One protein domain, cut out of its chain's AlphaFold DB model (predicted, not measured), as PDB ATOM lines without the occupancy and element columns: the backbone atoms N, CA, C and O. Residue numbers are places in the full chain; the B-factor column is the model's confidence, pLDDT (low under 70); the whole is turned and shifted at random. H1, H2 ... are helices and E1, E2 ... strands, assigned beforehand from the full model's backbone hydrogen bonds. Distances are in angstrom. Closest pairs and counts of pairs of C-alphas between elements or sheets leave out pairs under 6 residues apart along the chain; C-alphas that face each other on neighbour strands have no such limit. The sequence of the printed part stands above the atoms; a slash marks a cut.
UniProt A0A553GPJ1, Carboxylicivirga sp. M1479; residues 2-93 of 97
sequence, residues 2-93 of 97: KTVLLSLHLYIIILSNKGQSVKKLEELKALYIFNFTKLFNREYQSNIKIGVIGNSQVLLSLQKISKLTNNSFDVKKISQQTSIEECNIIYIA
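AT A GLANCE: This is residues 2 to 93 of the 97 residues of a protein of Carboxylicivirga sp. M1479 (UniProt A0A553GPJ1). One long helix, H1, sticks out as an arm with its residues 2 to 21 from a small compact head, in which a parallel sheet of three strands is covered on one face by H2 and by the last part of H1, residues 29 to 37. H3, a very short helix between E2 and E3, only grazes this sheet. The printed part has 92 residues with three named helices and three named strands, in the order H1, E1, H2, E2, H3, E3; the sheet runs E2, E1, E3, and the class is mixed, helices and strands. The whole is only just loose, close to extended, with a radius of gyration of the C-alphas of 17.9 A, and it spans 66 by 27 by 18 A, the arm of H1 making the length.

HOW THE PARTS SIT: H1, residues 2 to 37, stands free over residues 2 to 21, and with residues 23 to 34 alone it touches H2, residues 57 to 68. Their closest C-alphas are those of Glu 26 and Val 58, 5.1 A apart, and they run the same way at a steep tilt of 57 degrees. E1, residues 48 to 53, is the inner strand of the sheet, and E2, residues 73 to 78, and E3, residues 89 to 92, are its edge strands. E2 and E1 are parallel at 24 degrees, with N 50 and O 74 2.8 A apart and N 76 and O 50 3.0 A apart, within hydrogen-bond range. E1 and E3 are parallel at 14 degrees, with N 51 and O 89 at 2.8 A and N 53 and O 91 at 2.9 A. H1 and H2 are on the same face of the sheet, in two layers, helices on one face of a sheet. H1 has a height over the sheet of 6.0 A, lies over E1 and runs slantwise to the strands, at 38 degrees to E1 on the local plane. H1 and E3 are near each other, with 7 pairs of C-alphas within 10 A. H2 has a height over the sheet of 8.8 A, lies over E2 and E1 and runs along the strands, at 24 degrees to E2 on the local plane; the closest C-alphas of H2 and E2 are those of Ser 66 and Phe 73, 5.9 A apart. E1, H2, E2 form a strand-helix-strand unit, two parallel neighbour strands with a helix between, and its crossover is right-handed. H3, residues 82 to 85, only grazes the sheet with residues 83 to 85, and is apart from H1 and H2. E2, H3, E3 form a split unit, with E1 between the two strands in the sheet, also with a right-handed crossover. In H1 and H2 every O i to N i+4 pair is within hydrogen-bond range; H3 is too short for such a pair.

IN THESE COORDINATES: H1 begins at C-alpha 2, at (182.953, 131.107, 165.177), and runs 53.9 A to C-alpha 37, at (141.286, 159.820, 146.483). E1 is 16.5 A long, H2 16.8 A and E2 15.7 A. H3 and E3 are short, and E3 ends at C-alpha 92, at (141.628, 151.139, 160.212).

THE WHOLE: The C-alphas farthest apart are those of Lys 2 and Glu 43, 66.4 A. Without residues 2 to 21 the body has 72 residues, spans 36 by 27 by 18 A and has a radius of gyration of 11.7 A. The printed part has no cut. The link from H1 to E1 is short, with 10 residues, and the other four links are tight. The mean pLDDT of the printed part is 85.5; residues 2 to 3, 13 to 20 and 43 to 46 are under 70.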
ATOM      1  N   LYS A   2     183.215 130.737 166.587       61.34
ATOM      2  CA  LYS A   2     182.953 131.107 165.177       61.34
ATOM      3  C   LYS A   2     181.553 130.711 164.670       61.34
ATOM      4  O   LYS A   2     180.918 131.489 163.972       61.34
ATOM      5  N   THR A   3     181.044 129.548 165.079       67.00
ATOM      6  CA  THR A   3     179.692 129.061 164.742       67.00
ATOM      7  C   THR A   3     178.572 129.916 165.337       67.00
ATOM      8  O   THR A   3     177.622 130.232 164.633       67.00
ATOM      9  N   VAL A   4     178.720 130.369 166.589       76.31
ATOM     10  CA  VAL A   4     177.749 131.255 167.265       76.31
ATOM     11  C   VAL A   4     177.697 132.637 166.598       76.31
ATOM     12  O   VAL A   4     176.623 133.209 166.411       76.31
ATOM     13  N   LEU A   5     178.855 133.158 166.178       73.31
ATOM     14  CA  LEU A   5     178.956 134.442 165.480       73.31
ATOM     15  C   LEU A   5     178.298 134.402 164.088       73.31
ATOM     16  O   LEU A   5     177.630 135.358 163.694       73.31
ATOM     17  N   LEU A   6     178.448 133.280 163.375       75.06
ATOM     18  CA  LEU A   6     177.812 133.021 162.079       75.06
ATOM     19  C   LEU A   6     176.288 132.914 162.193       75.06
ATOM     20  O   LEU A   6     175.575 133.531 161.402       75.06
ATOM     21  N   SER A   7     175.775 132.205 163.203       75.69
ATOM     22  CA  SER A   7     174.327 132.116 163.440       75.69
ATOM     23  C   SER A   7     173.699 133.468 163.788       75.69
ATOM     24  O   SER A   7     172.590 133.756 163.343       75.69
ATOM     25  N   LEU A   8     174.416 134.331 164.518       82.44
ATOM     26  CA  LEU A   8     173.929 135.666 164.869       82.44
ATOM     27  C   LEU A   8     173.832 136.582 163.638       82.44
ATOM     28  O   LEU A   8     172.833 137.277 163.464       82.44
ATOM     29  N   HIS A   9     174.829 136.541 162.747       70.94
ATOM     30  CA  HIS A   9     174.798 137.303 161.493       70.94
ATOM     31  C   HIS A   9     173.655 136.853 160.580       70.94
ATOM     32  O   HIS A   9     172.939 137.690 160.030       70.94
ATOM     33  N   LEU A  10     173.436 135.540 160.460       73.88
ATOM     34  CA  LEU A  10     172.347 135.001 159.648       73.88
ATOM     35  C   LEU A  10     170.972 135.428 160.192       73.88
ATOM     36  O   LEU A  10     170.090 135.807 159.423       73.88
ATOM     37  N   TYR A  11     170.812 135.443 161.518       75.81
ATOM     38  CA  TYR A  11     169.582 135.886 162.177       75.81
ATOM     39  C   TYR A  11     169.270 137.371 161.910       75.81
ATOM     40  O   TYR A  11     168.129 137.719 161.596       75.81
ATOM     41  N   ILE A  12     170.285 138.245 161.941       74.81
ATOM     42  CA  ILE A  12     170.137 139.684 161.644       74.81
ATOM     43  C   ILE A  12     169.709 139.921 160.185       74.81
ATOM     44  O   ILE A  12     168.845 140.764 159.919       74.81
ATOM     45  N   ILE A  13     170.259 139.159 159.234       69.81
ATOM     46  CA  ILE A  13     169.904 139.268 157.807       69.81
ATOM     47  C   ILE A  13     168.433 138.877 157.581       69.81
ATOM     48  O   ILE A  13     167.701 139.578 156.878       69.81
ATOM     49  N   ILE A  14     167.966 137.800 158.220       68.44
ATOM     50  CA  ILE A  14     166.579 137.321 158.091       68.44
ATOM     51  C   ILE A  14     165.584 138.340 158.669       68.44
ATOM     52  O   ILE A  14     164.570 138.647 158.035       68.44
ATOM     53  N   LEU A  15     165.886 138.911 159.841       64.94
ATOM     54  CA  LEU A  15     165.069 139.964 160.460       64.94
ATOM     55  C   LEU A  15     164.957 141.211 159.569       64.94
ATOM     56  O   LEU A  15     163.869 141.780 159.434       64.94
ATOM     57  N   SER A  16     166.053 141.598 158.914       65.56
ATOM     58  CA  SER A  16     166.100 142.775 158.038       65.56
ATOM     59  C   SER A  16     165.201 142.613 156.804       65.56
ATOM     60  O   SER A  16     164.427 143.515 156.473       65.56
ATOM     61  N   ASN A  17     165.219 141.435 156.171       65.31
ATOM     62  CA  ASN A  17     164.384 141.148 154.998       65.31
ATOM     63  C   ASN A  17     162.883 141.142 155.325       65.31
ATOM     64  O   ASN A  17     162.073 141.656 154.547       65.31
ATOM     65  N   LYS A  18     162.495 140.609 156.493       66.75
ATOM     66  CA  LYS A  18     161.089 140.617 156.933       66.75
ATOM     67  C   LYS A  18     160.577 142.048 157.132       66.75
ATOM     68  O   LYS A  18     159.484 142.372 156.668       66.75
ATOM     69  N   GLY A  19     161.382 142.922 157.744       67.00
ATOM     70  CA  GLY A  19     161.048 144.341 157.909       67.00
ATOM     71  C   GLY A  19     160.874 145.087 156.579       67.00
ATOM     72  O   GLY A  19     159.961 145.903 156.439       67.00
ATOM     73  N   GLN A  20     161.693 144.770 155.571       69.94
ATOM     74  CA  GLN A  20     161.621 145.402 154.249       69.94
ATOM     75  C   GLN A  20     160.341 145.034 153.479       69.94
ATOM     76  O   GLN A  20     159.728 145.900 152.852       69.94
ATOM     77  N   SER A  21     159.904 143.772 153.557       70.88
ATOM     78  CA  SER A  21     158.656 143.312 152.928       70.88
ATOM     79  C   SER A  21     157.421 143.996 153.528       70.88
ATOM     80  O   SER A  21     156.579 144.514 152.789       70.88
ATOM     81  N   VAL A  22     157.357 144.093 154.862       74.00
ATOM     82  CA  VAL A  22     156.265 144.783 155.572       74.00
ATOM     83  C   VAL A  22     156.209 146.259 155.182       74.00
ATOM     84  O   VAL A  22     155.140 146.768 154.849       74.00
ATOM     85  N   LYS A  23     157.361 146.941 155.136       76.31
ATOM     86  CA  LYS A  23     157.434 148.345 154.715       76.31
ATOM     87  C   LYS A  23     156.902 148.548 153.292       76.31
ATOM     88  O   LYS A  23     156.112 149.460 153.065       76.31
ATOM     89  N   LYS A  24     157.274 147.668 152.357       87.50
ATOM     90  CA  LYS A  24     156.811 147.731 150.963       87.50
ATOM     91  C   LYS A  24     155.295 147.543 150.844       87.50
ATOM     92  O   LYS A  24     154.654 148.239 150.063       87.50
ATOM     93  N   LEU A  25     154.705 146.639 151.628       89.94
ATOM     94  CA  LEU A  25     153.253 146.438 151.642       89.94
ATOM     95  C   LEU A  25     152.507 147.681 152.151       89.94
ATOM     96  O   LEU A  25     151.507 148.089 151.565       89.94
ATOM     97  N   GLU A  26     152.990 148.297 153.227       90.94
ATOM     98  CA  GLU A  26     152.360 149.483 153.818       90.94
ATOM     99  C   GLU A  26     152.483 150.713 152.897       90.94
ATOM    100  O   GLU A  26     151.555 151.516 152.805       90.94
ATOM    101  N   GLU A  27     153.585 150.834 152.146       94.25
ATOM    102  CA  GLU A  27     153.736 151.823 151.067       94.25
ATOM    103  C   GLU A  27     152.718 151.602 149.934       94.25
ATOM    104  O   GLU A  27     152.088 152.558 149.481       94.25
ATOM    105  N   LEU A  28     152.496 150.349 149.514       95.25
ATOM    106  CA  LEU A  28     151.493 150.018 148.495       95.25
ATOM    107  C   LEU A  28     150.065 150.333 148.960       95.25
ATOM    108  O   LEU A  28     149.287 150.893 148.188       95.25
ATOM    109  N   LYS A  29     149.726 150.038 150.220       95.50
ATOM    110  CA  LYS A  29     148.428 150.413 150.807       95.50
ATOM    111  C   LYS A  29     148.224 151.928 150.801       95.50
ATOM    112  O   LYS A  29     147.166 152.400 150.397       95.50
ATOM    113  N   ALA A  30     149.236 152.696 151.209       96.50
ATOM    114  CA  ALA A  30     149.165 154.156 151.190       96.50
ATOM    115  C   ALA A  30     148.991 154.708 149.764       96.50
ATOM    116  O   ALA A  30     148.182 155.608 149.544       96.50
ATOM    117  N   LEU A  31     149.699 154.136 148.784       96.44
ATOM    118  CA  LEU A  31     149.564 154.514 147.378       96.44
ATOM    119  C   LEU A  31     148.172 154.189 146.823       96.44
ATOM    120  O   LEU A  31     147.607 154.994 146.084       96.44
ATOM    121  N   TYR A  32     147.611 153.035 147.193       96.69
ATOM    122  CA  TYR A  32     146.242 152.667 146.844       96.69
ATOM    123  C   TYR A  32     145.242 153.698 147.375       96.69
ATOM    124  O   TYR A  32     144.452 154.226 146.599       96.69
ATOM    125  N   ILE A  33     145.327 154.044 148.664       96.00
ATOM    126  CA  ILE A  33     144.446 155.041 149.288       96.00
ATOM    127  C   ILE A  33     144.577 156.397 148.577       96.00
ATOM    128  O   ILE A  33     143.568 157.007 148.240       96.00
ATOM    129  N   PHE A  34     145.799 156.854 148.289       94.50
ATOM    130  CA  PHE A  34     146.023 158.096 147.543       94.50
ATOM    131  C   PHE A  34     145.433 158.059 146.127       94.50
ATOM    132  O   PHE A  34     144.849 159.031 145.668       94.50
ATOM    133  N   ASN A  35     145.568 156.952 145.399       94.56
ATOM    134  CA  ASN A  35     144.973 156.861 144.067       94.56
ATOM    135  C   ASN A  35     143.448 156.770 144.127       94.56
ATOM    136  O   ASN A  35     142.781 157.354 143.278       94.56
ATOM    137  N   PHE A  36     142.898 156.118 145.151       93.31
ATOM    138  CA  PHE A  36     141.466 156.116 145.419       93.31
ATOM    139  C   PHE A  36     140.936 157.538 145.645       93.31
ATOM    140  O   PHE A  36     139.865 157.871 145.144       93.31
ATOM    141  N   THR A  37     141.714 158.424 146.285       90.56
ATOM    142  CA  THR A  37     141.286 159.820 146.483       90.56
ATOM    143  C   THR A  37     141.111 160.600 145.175       90.56
ATOM    144  O   THR A  37     140.330 161.546 145.112       90.56
ATOM    145  N   LYS A  38     141.787 160.188 144.097       88.44
ATOM    146  CA  LYS A  38     141.656 160.810 142.771       88.44
ATOM    147  C   LYS A  38     140.345 160.469 142.064       88.44
ATOM    148  O   LYS A  38     140.045 161.097 141.055       88.44
ATOM    149  N   LEU A  39     139.596 159.483 142.561       88.56
ATOM    150  CA  LEU A  39     138.298 159.094 142.006       88.56
ATOM    151  C   LEU A  39     137.157 159.998 142.495       88.56
ATOM    152  O   LEU A  39     136.082 159.988 141.901       88.56
ATOM    153  N   PHE A  40     137.368 160.779 143.559       83.50
ATOM    154  CA  PHE A  40     136.368 161.732 144.033       83.50
ATOM    155  C   PHE A  40     136.298 162.953 143.115       83.50
ATOM    156  O   PHE A  40     137.325 163.483 142.682       83.50
ATOM    157  N   ASN A  41     135.079 163.431 142.852       76.75
ATOM    158  CA  ASN A  41     134.894 164.666 142.104       76.75
ATOM    159  C   ASN A  41     135.357 165.863 142.956       76.75
ATOM    160  O   ASN A  41     134.803 166.135 144.024       76.75
ATOM    161  N   ARG A  42     136.388 166.570 142.479       70.06
ATOM    162  CA  ARG A  42     137.052 167.671 143.199       70.06
ATOM    163  C   ARG A  42     136.162 168.892 143.409       70.06
ATOM    164  O   ARG A  42     136.440 169.679 144.305       70.06
ATOM    165  N   GLU A  43     135.099 169.033 142.623       68.62
ATOM    166  CA  GLU A  43     134.158 170.157 142.709       68.62
ATOM    167  C   GLU A  43     133.442 170.246 144.066       68.62
ATOM    168  O   GLU A  43     132.996 171.321 144.456       68.62
ATOM    169  N   TYR A  44     133.376 169.140 144.815       62.50
ATOM    170  CA  TYR A  44     132.622 169.049 146.068       62.50
ATOM    171  C   TYR A  44     133.497 168.934 147.323       62.50
ATOM    172  O   TYR A  44     132.956 168.836 148.424       62.50
ATOM    173  N   GLN A  45     134.831 168.912 147.202       62.66
ATOM    174  CA  GLN A  45     135.713 168.683 148.353       62.66
ATOM    175  C   GLN A  45     136.900 169.648 148.389       62.66
ATOM    176  O   GLN A  45     137.881 169.503 147.660       62.66
ATOM    177  N   SER A  46     136.841 170.604 149.319       65.81
ATOM    178  CA  SER A  46     138.003 171.387 149.733       65.81
ATOM    179  C   SER A  46     138.892 170.534 150.646       65.81
ATOM    180  O   SER A  46     138.604 170.385 151.829       65.81
ATOM    181  N   ASN A  47     139.966 169.992 150.070       81.81
ATOM    182  CA  ASN A  47     141.034 169.208 150.705       81.81
ATOM    183  C   ASN A  47     140.589 167.887 151.371       81.81
ATOM    184  O   ASN A  47     139.917 167.867 152.399       81.81
ATOM    185  N   ILE A  48     141.007 166.757 150.797       91.38
ATOM    186  CA  ILE A  48     140.650 165.421 151.298       91.38
ATOM    187  C   ILE A  48     141.388 165.152 152.612       91.38
ATOM    188  O   ILE A  48     142.611 165.241 152.667       91.38
ATOM    189  N   LYS A  49     140.660 164.770 153.660       93.56
ATOM    190  CA  LYS A  49     141.198 164.426 154.981       93.56
ATOM    191  C   LYS A  49     141.162 162.918 155.197       93.56
ATOM    192  O   LYS A  49     140.094 162.305 155.197       93.56
ATOM    193  N   ILE A  50     142.325 162.323 155.429       95.75
ATOM    194  CA  ILE A  50     142.499 160.887 155.657       95.75
ATOM    195  C   ILE A  50     142.864 160.646 157.120       95.75
ATOM    196  O   ILE A  50     143.870 161.143 157.628       95.75
ATOM    197  N   GLY A  51     142.043 159.861 157.805       96.12
ATOM    198  CA  GLY A  51     142.251 159.458 159.186       96.12
ATOM    199  C   GLY A  51     142.828 158.052 159.289       96.12
ATOM    200  O   GLY A  51     142.358 157.142 158.613       96.12
ATOM    201  N   VAL A  52     143.822 157.851 160.156       95.94
ATOM    202  CA  VAL A  52     144.389 156.525 160.456       95.94
ATOM    203  C   VAL A  52     144.103 156.148 161.905       95.94
ATOM    204  O   VAL A  52     144.564 156.826 162.825       95.94
ATOM    205  N   ILE A  53     143.372 155.049 162.105       93.75
ATOM    206  CA  ILE A  53     143.109 154.442 163.415       93.75
ATOM    207  C   ILE A  53     144.112 153.307 163.651       93.75
ATOM    208  O   ILE A  53     144.309 152.446 162.792       93.75
ATOM    209  N   GLY A  54     144.722 153.297 164.838       89.19
ATOM    210  CA  GLY A  54     145.722 152.307 165.245       89.19
ATOM    211  C   GLY A  54     147.167 152.698 164.909       89.19
ATOM    212  O   GLY A  54     147.454 153.784 164.399       89.19
ATOM    213  N   ASN A  55     148.105 151.811 165.244       88.06
ATOM    214  CA  ASN A  55     149.527 151.985 164.947       88.06
ATOM    215  C   ASN A  55     149.858 151.272 163.629       88.06
ATOM    216  O   ASN A  55     149.937 150.049 163.591       88.06
ATOM    217  N   SER A  56     150.056 152.024 162.546       89.69
ATOM    218  CA  SER A  56     150.404 151.462 161.234       89.69
ATOM    219  C   SER A  56     151.392 152.352 160.492       89.69
ATOM    220  O   SER A  56     151.338 153.580 160.575       89.69
ATOM    221  N   GLN A  57     152.287 151.714 159.736       92.50
ATOM    222  CA  GLN A  57     153.247 152.397 158.869       92.50
ATOM    223  C   GLN A  57     152.555 153.081 157.679       92.50
ATOM    224  O   GLN A  57     153.126 154.006 157.105       92.50
ATOM    225  N   VAL A  58     151.304 152.710 157.358       94.69
ATOM    226  CA  VAL A  58     150.464 153.437 156.391       94.69
ATOM    227  C   VAL A  58     150.361 154.923 156.741       94.69
ATOM    228  O   VAL A  58     150.409 155.739 155.827       94.69
ATOM    229  N   LEU A  59     150.300 155.301 158.027       95.62
ATOM    230  CA  LEU A  59     150.276 156.712 158.438       95.62
ATOM    231  C   LEU A  59     151.503 157.473 157.918       95.62
ATOM    232  O   LEU A  59     151.360 158.513 157.280       95.62
ATOM    233  N   LEU A  60     152.700 156.931 158.154       95.12
ATOM    234  CA  LEU A  60     153.956 157.558 157.737       95.12
ATOM    235  C   LEU A  60     154.077 157.593 156.209       95.12
ATOM    236  O   LEU A  60     154.495 158.600 155.636       95.12
ATOM    237  N   SER A  61     153.668 156.515 155.540       96.50
ATOM    238  CA  SER A  61     153.653 156.442 154.078       96.50
ATOM    239  C   SER A  61     152.691 157.465 153.463       96.50
ATOM    240  O   SER A  61     153.062 158.155 152.515       96.50
ATOM    241  N   LEU A  62     151.490 157.632 154.023       97.00
ATOM    242  CA  LEU A  62     150.518 158.638 153.583       97.00
ATOM    243  C   LEU A  62     151.028 160.064 153.816       97.00
ATOM    244  O   LEU A  62     150.932 160.891 152.913       97.00
ATOM    245  N   GLN A  63     151.626 160.350 154.977       96.38
ATOM    246  CA  GLN A  63     152.239 161.654 155.261       96.38
ATOM    247  C   GLN A  63     153.365 161.983 154.272       96.38
ATOM    248  O   GLN A  63     153.467 163.111 153.789       96.38
ATOM    249  N   LYS A  64     154.185 160.987 153.910       96.31
ATOM    250  CA  LYS A  64     155.221 161.140 152.883       96.31
ATOM    251  C   LYS A  64     154.616 161.482 151.519       96.31
ATOM    252  O   LYS A  64     155.106 162.393 150.858       96.31
ATOM    253  N   ILE A  65     153.562 160.779 151.100       95.88
ATOM    254  CA  ILE A  65     152.879 161.043 149.823       95.88
ATOM    255  C   ILE A  65     152.219 162.431 149.830       95.88
ATOM    256  O   ILE A  65     152.359 163.170 148.858       95.88
ATOM    257  N   SER A  66     151.563 162.822 150.926       94.81
ATOM    258  CA  SER A  66     150.978 164.161 151.085       94.81
ATOM    259  C   SER A  66     152.043 165.240 150.860       94.81
ATOM    260  O   SER A  66     151.898 166.079 149.972       94.81
ATOM    261  N   LYS A  67     153.202 165.116 151.520       94.88
ATOM    262  CA  LYS A  67     154.321 166.053 151.351       94.88
ATOM    263  C   LYS A  67     154.870 166.092 149.917       94.88
ATOM    264  O   LYS A  67     155.161 167.170 149.409       94.88
ATOM    265  N   LEU A  68     154.989 164.941 149.248       95.00
ATOM    266  CA  LEU A  68     155.444 164.852 147.848       95.00
ATOM    267  C   LEU A  68     154.445 165.440 146.840       95.00
ATOM    268  O   LEU A  68     154.819 165.742 145.713       95.00
ATOM    269  N   THR A  69     153.182 165.589 147.234       90.56
ATOM    270  CA  THR A  69     152.099 166.114 146.391       90.56
ATOM    271  C   THR A  69     151.685 167.525 146.803       90.56
ATOM    272  O   THR A  69     150.552 167.927 146.555       90.56
ATOM    273  N   ASN A  70     152.592 168.275 147.443       90.94
ATOM    274  CA  ASN A  70     152.353 169.633 147.939       90.94
ATOM    275  C   ASN A  70     151.115 169.736 148.846       90.94
ATOM    276  O   ASN A  70     150.355 170.694 148.757       90.94
ATOM    277  N   ASN A  71     150.916 168.739 149.713       86.81
ATOM    278  CA  ASN A  71     149.792 168.647 150.645       86.81
ATOM    279  C   ASN A  71     148.423 168.682 149.947       86.81
ATOM    280  O   ASN A  71     147.488 169.312 150.425       86.81
ATOM    281  N   SER A  72     148.291 167.970 148.821       88.25
ATOM    282  CA  SER A  72     147.010 167.825 148.104       88.25
ATOM    283  C   SER A  72     145.905 167.094 148.895       88.25
ATOM    284  O   SER A  72     144.777 166.972 148.416       88.25
ATOM    285  N   PHE A  73     146.251 166.563 150.069       92.12
ATOM    286  CA  PHE A  73     145.365 165.948 151.049       92.12
ATOM    287  C   PHE A  73     146.025 165.990 152.435       92.12
ATOM    288  O   PHE A  73     147.257 165.970 152.550       92.12
ATOM    289  N   ASP A  74     145.206 165.964 153.481       93.81
ATOM    290  CA  ASP A  74     145.635 165.950 154.877       93.81
ATOM    291  C   ASP A  74     145.596 164.533 155.452       93.81
ATOM    292  O   ASP A  74     144.723 163.726 155.126       93.81
ATOM    293  N   VAL A  75     146.533 164.228 156.351       95.31
ATOM    294  CA  VAL A  75     146.629 162.915 157.003       95.31
ATOM    295  C   VAL A  75     146.799 163.098 158.502       95.31
ATOM    296  O   VAL A  75     147.768 163.720 158.942       95.31
ATOM    297  N   LYS A  76     145.907 162.503 159.300       94.31
ATOM    298  CA  LYS A  76     145.994 162.545 160.767       94.31
ATOM    299  C   LYS A  76     145.827 161.174 161.410       94.31
ATOM    300  O   LYS A  76     145.067 160.330 160.940       94.31
ATOM    301  N   LYS A  77     146.527 160.965 162.527       94.38
ATOM    302  CA  LYS A  77     146.242 159.849 163.432       94.38
ATOM    303  C   LYS A  77     144.968 160.172 164.208       94.38
ATOM    304  O   LYS A  77     144.846 161.266 164.749       94.38
ATOM    305  N   ILE A  78     144.048 159.222 164.279       93.94
ATOM    306  CA  ILE A  78     142.820 159.343 165.061       93.94
ATOM    307  C   ILE A  78     143.059 158.712 166.431       93.94
ATOM    308  O   ILE A  78     143.382 157.529 166.534       93.94
ATOM    309  N   SER A  79     142.899 159.517 167.478       88.06
ATOM    310  CA  SER A  79     142.956 159.095 168.884       88.06
ATOM    311  C   SER A  79     141.620 159.253 169.617       88.06
ATOM    312  O   SER A  79     141.462 158.697 170.699       88.06
ATOM    313  N   GLN A  80     140.666 159.994 169.045       85.25
ATOM    314  CA  GLN A  80     139.360 160.302 169.633       85.25
ATOM    315  C   GLN A  80     138.252 160.151 168.587       85.25
ATOM    316  O   GLN A  80     138.485 160.377 167.400       85.25
ATOM    317  N   GLN A  81     137.040 159.810 169.030       78.88
ATOM    318  CA  GLN A  81     135.896 159.577 168.142       78.88
ATOM    319  C   GLN A  81     135.507 160.819 167.326       78.88
ATOM    320  O   GLN A  81     135.272 160.706 166.129       78.88
ATOM    321  N   THR A  82     135.534 162.009 167.929       81.19
ATOM    322  CA  THR A  82     135.237 163.292 167.260       81.19
ATOM    323  C   THR A  82     136.132 163.558 166.048       81.19
ATOM    324  O   THR A  82     135.710 164.156 165.066       81.19
ATOM    325  N   SER A  83     137.365 163.045 166.053       85.06
ATOM    326  CA  SER A  83     138.286 163.189 164.923       85.06
ATOM    327  C   SER A  83     137.891 162.370 163.690       85.06
ATOM    328  O   SER A  83     138.429 162.652 162.618       85.06
ATOM    329  N   ILE A  84     137.007 161.375 163.835       90.12
ATOM    330  CA  ILE A  84     136.511 160.528 162.739       90.12
ATOM    331  C   ILE A  84     135.587 161.336 161.825       90.12
ATOM    332  O   ILE A  84     135.718 161.252 160.608       90.12
ATOM    333  N   GLU A  85     134.702 162.148 162.405       89.81
ATOM    334  CA  GLU A  85     133.693 162.932 161.674       89.81
ATOM    335  C   GLU A  85     134.318 163.987 160.750       89.81
ATOM    336  O   GLU A  85     133.740 164.375 159.741       89.81
ATOM    337  N   GLU A  86     135.541 164.417 161.054       89.19
ATOM    338  CA  GLU A  86     136.287 165.393 160.260       89.19
ATOM    339  C   GLU A  86     137.040 164.778 159.064       89.19
ATOM    340  O   GLU A  86     137.736 165.502 158.349       89.19
ATOM    341  N   CYS A  87     136.992 163.458 158.870       92.12
ATOM    342  CA  CYS A  87     137.738 162.754 157.826       92.12
ATOM    343  C   CYS A  87     136.824 162.265 156.696       92.12
ATOM    344  O   CYS A  87     135.764 161.699 156.933       92.12
ATOM    345  N   ASN A  88     137.284 162.398 155.451       92.06
ATOM    346  CA  ASN A  88     136.598 161.850 154.277       92.06
ATOM    347  C   ASN A  88     136.880 160.352 154.094       92.06
ATOM    348  O   ASN A  88     136.053 159.623 153.554       92.06
ATOM    349  N   ILE A  89     138.067 159.898 154.511       93.75
ATOM    350  CA  ILE A  89     138.504 158.502 154.408       93.75
ATOM    351  C   ILE A  89     139.062 158.066 155.757       93.75
ATOM    352  O   ILE A  89     139.886 158.768 156.342       93.75
ATOM    353  N   ILE A  90     138.667 156.879 156.213       95.38
ATOM    354  CA  ILE A  90     139.203 156.248 157.418       95.38
ATOM    355  C   ILE A  90     139.938 154.970 157.023       95.38
ATOM    356  O   ILE A  90     139.356 154.060 156.437       95.38
ATOM    357  N   TYR A  91     141.217 154.886 157.378       95.12
ATOM    358  CA  TYR A  91     141.980 153.648 157.355       95.12
ATOM    359  C   TYR A  91     142.065 153.085 158.772       95.12
ATOM    360  O   TYR A  91     142.600 153.723 159.681       95.12
ATOM    361  N   ILE A  92     141.554 151.871 158.951       93.69
ATOM    362  CA  ILE A  92     141.628 151.139 160.212       93.69
ATOM    363  C   ILE A  92     142.733 150.105 160.058       93.69
ATOM    364  O   ILE A  92     142.612 149.165 159.270       93.69
ATOM    365  N   ALA A  93     143.834 150.287 160.786       89.50
ATOM    366  CA  ALA A  93     144.866 149.268 160.839       89.50
ATOM    367  C   ALA A  93     144.273 148.001 161.465       89.50
ATOM    368  O   ALA A  93     143.650 148.068 162.525       89.50
TER     369      ALA A  93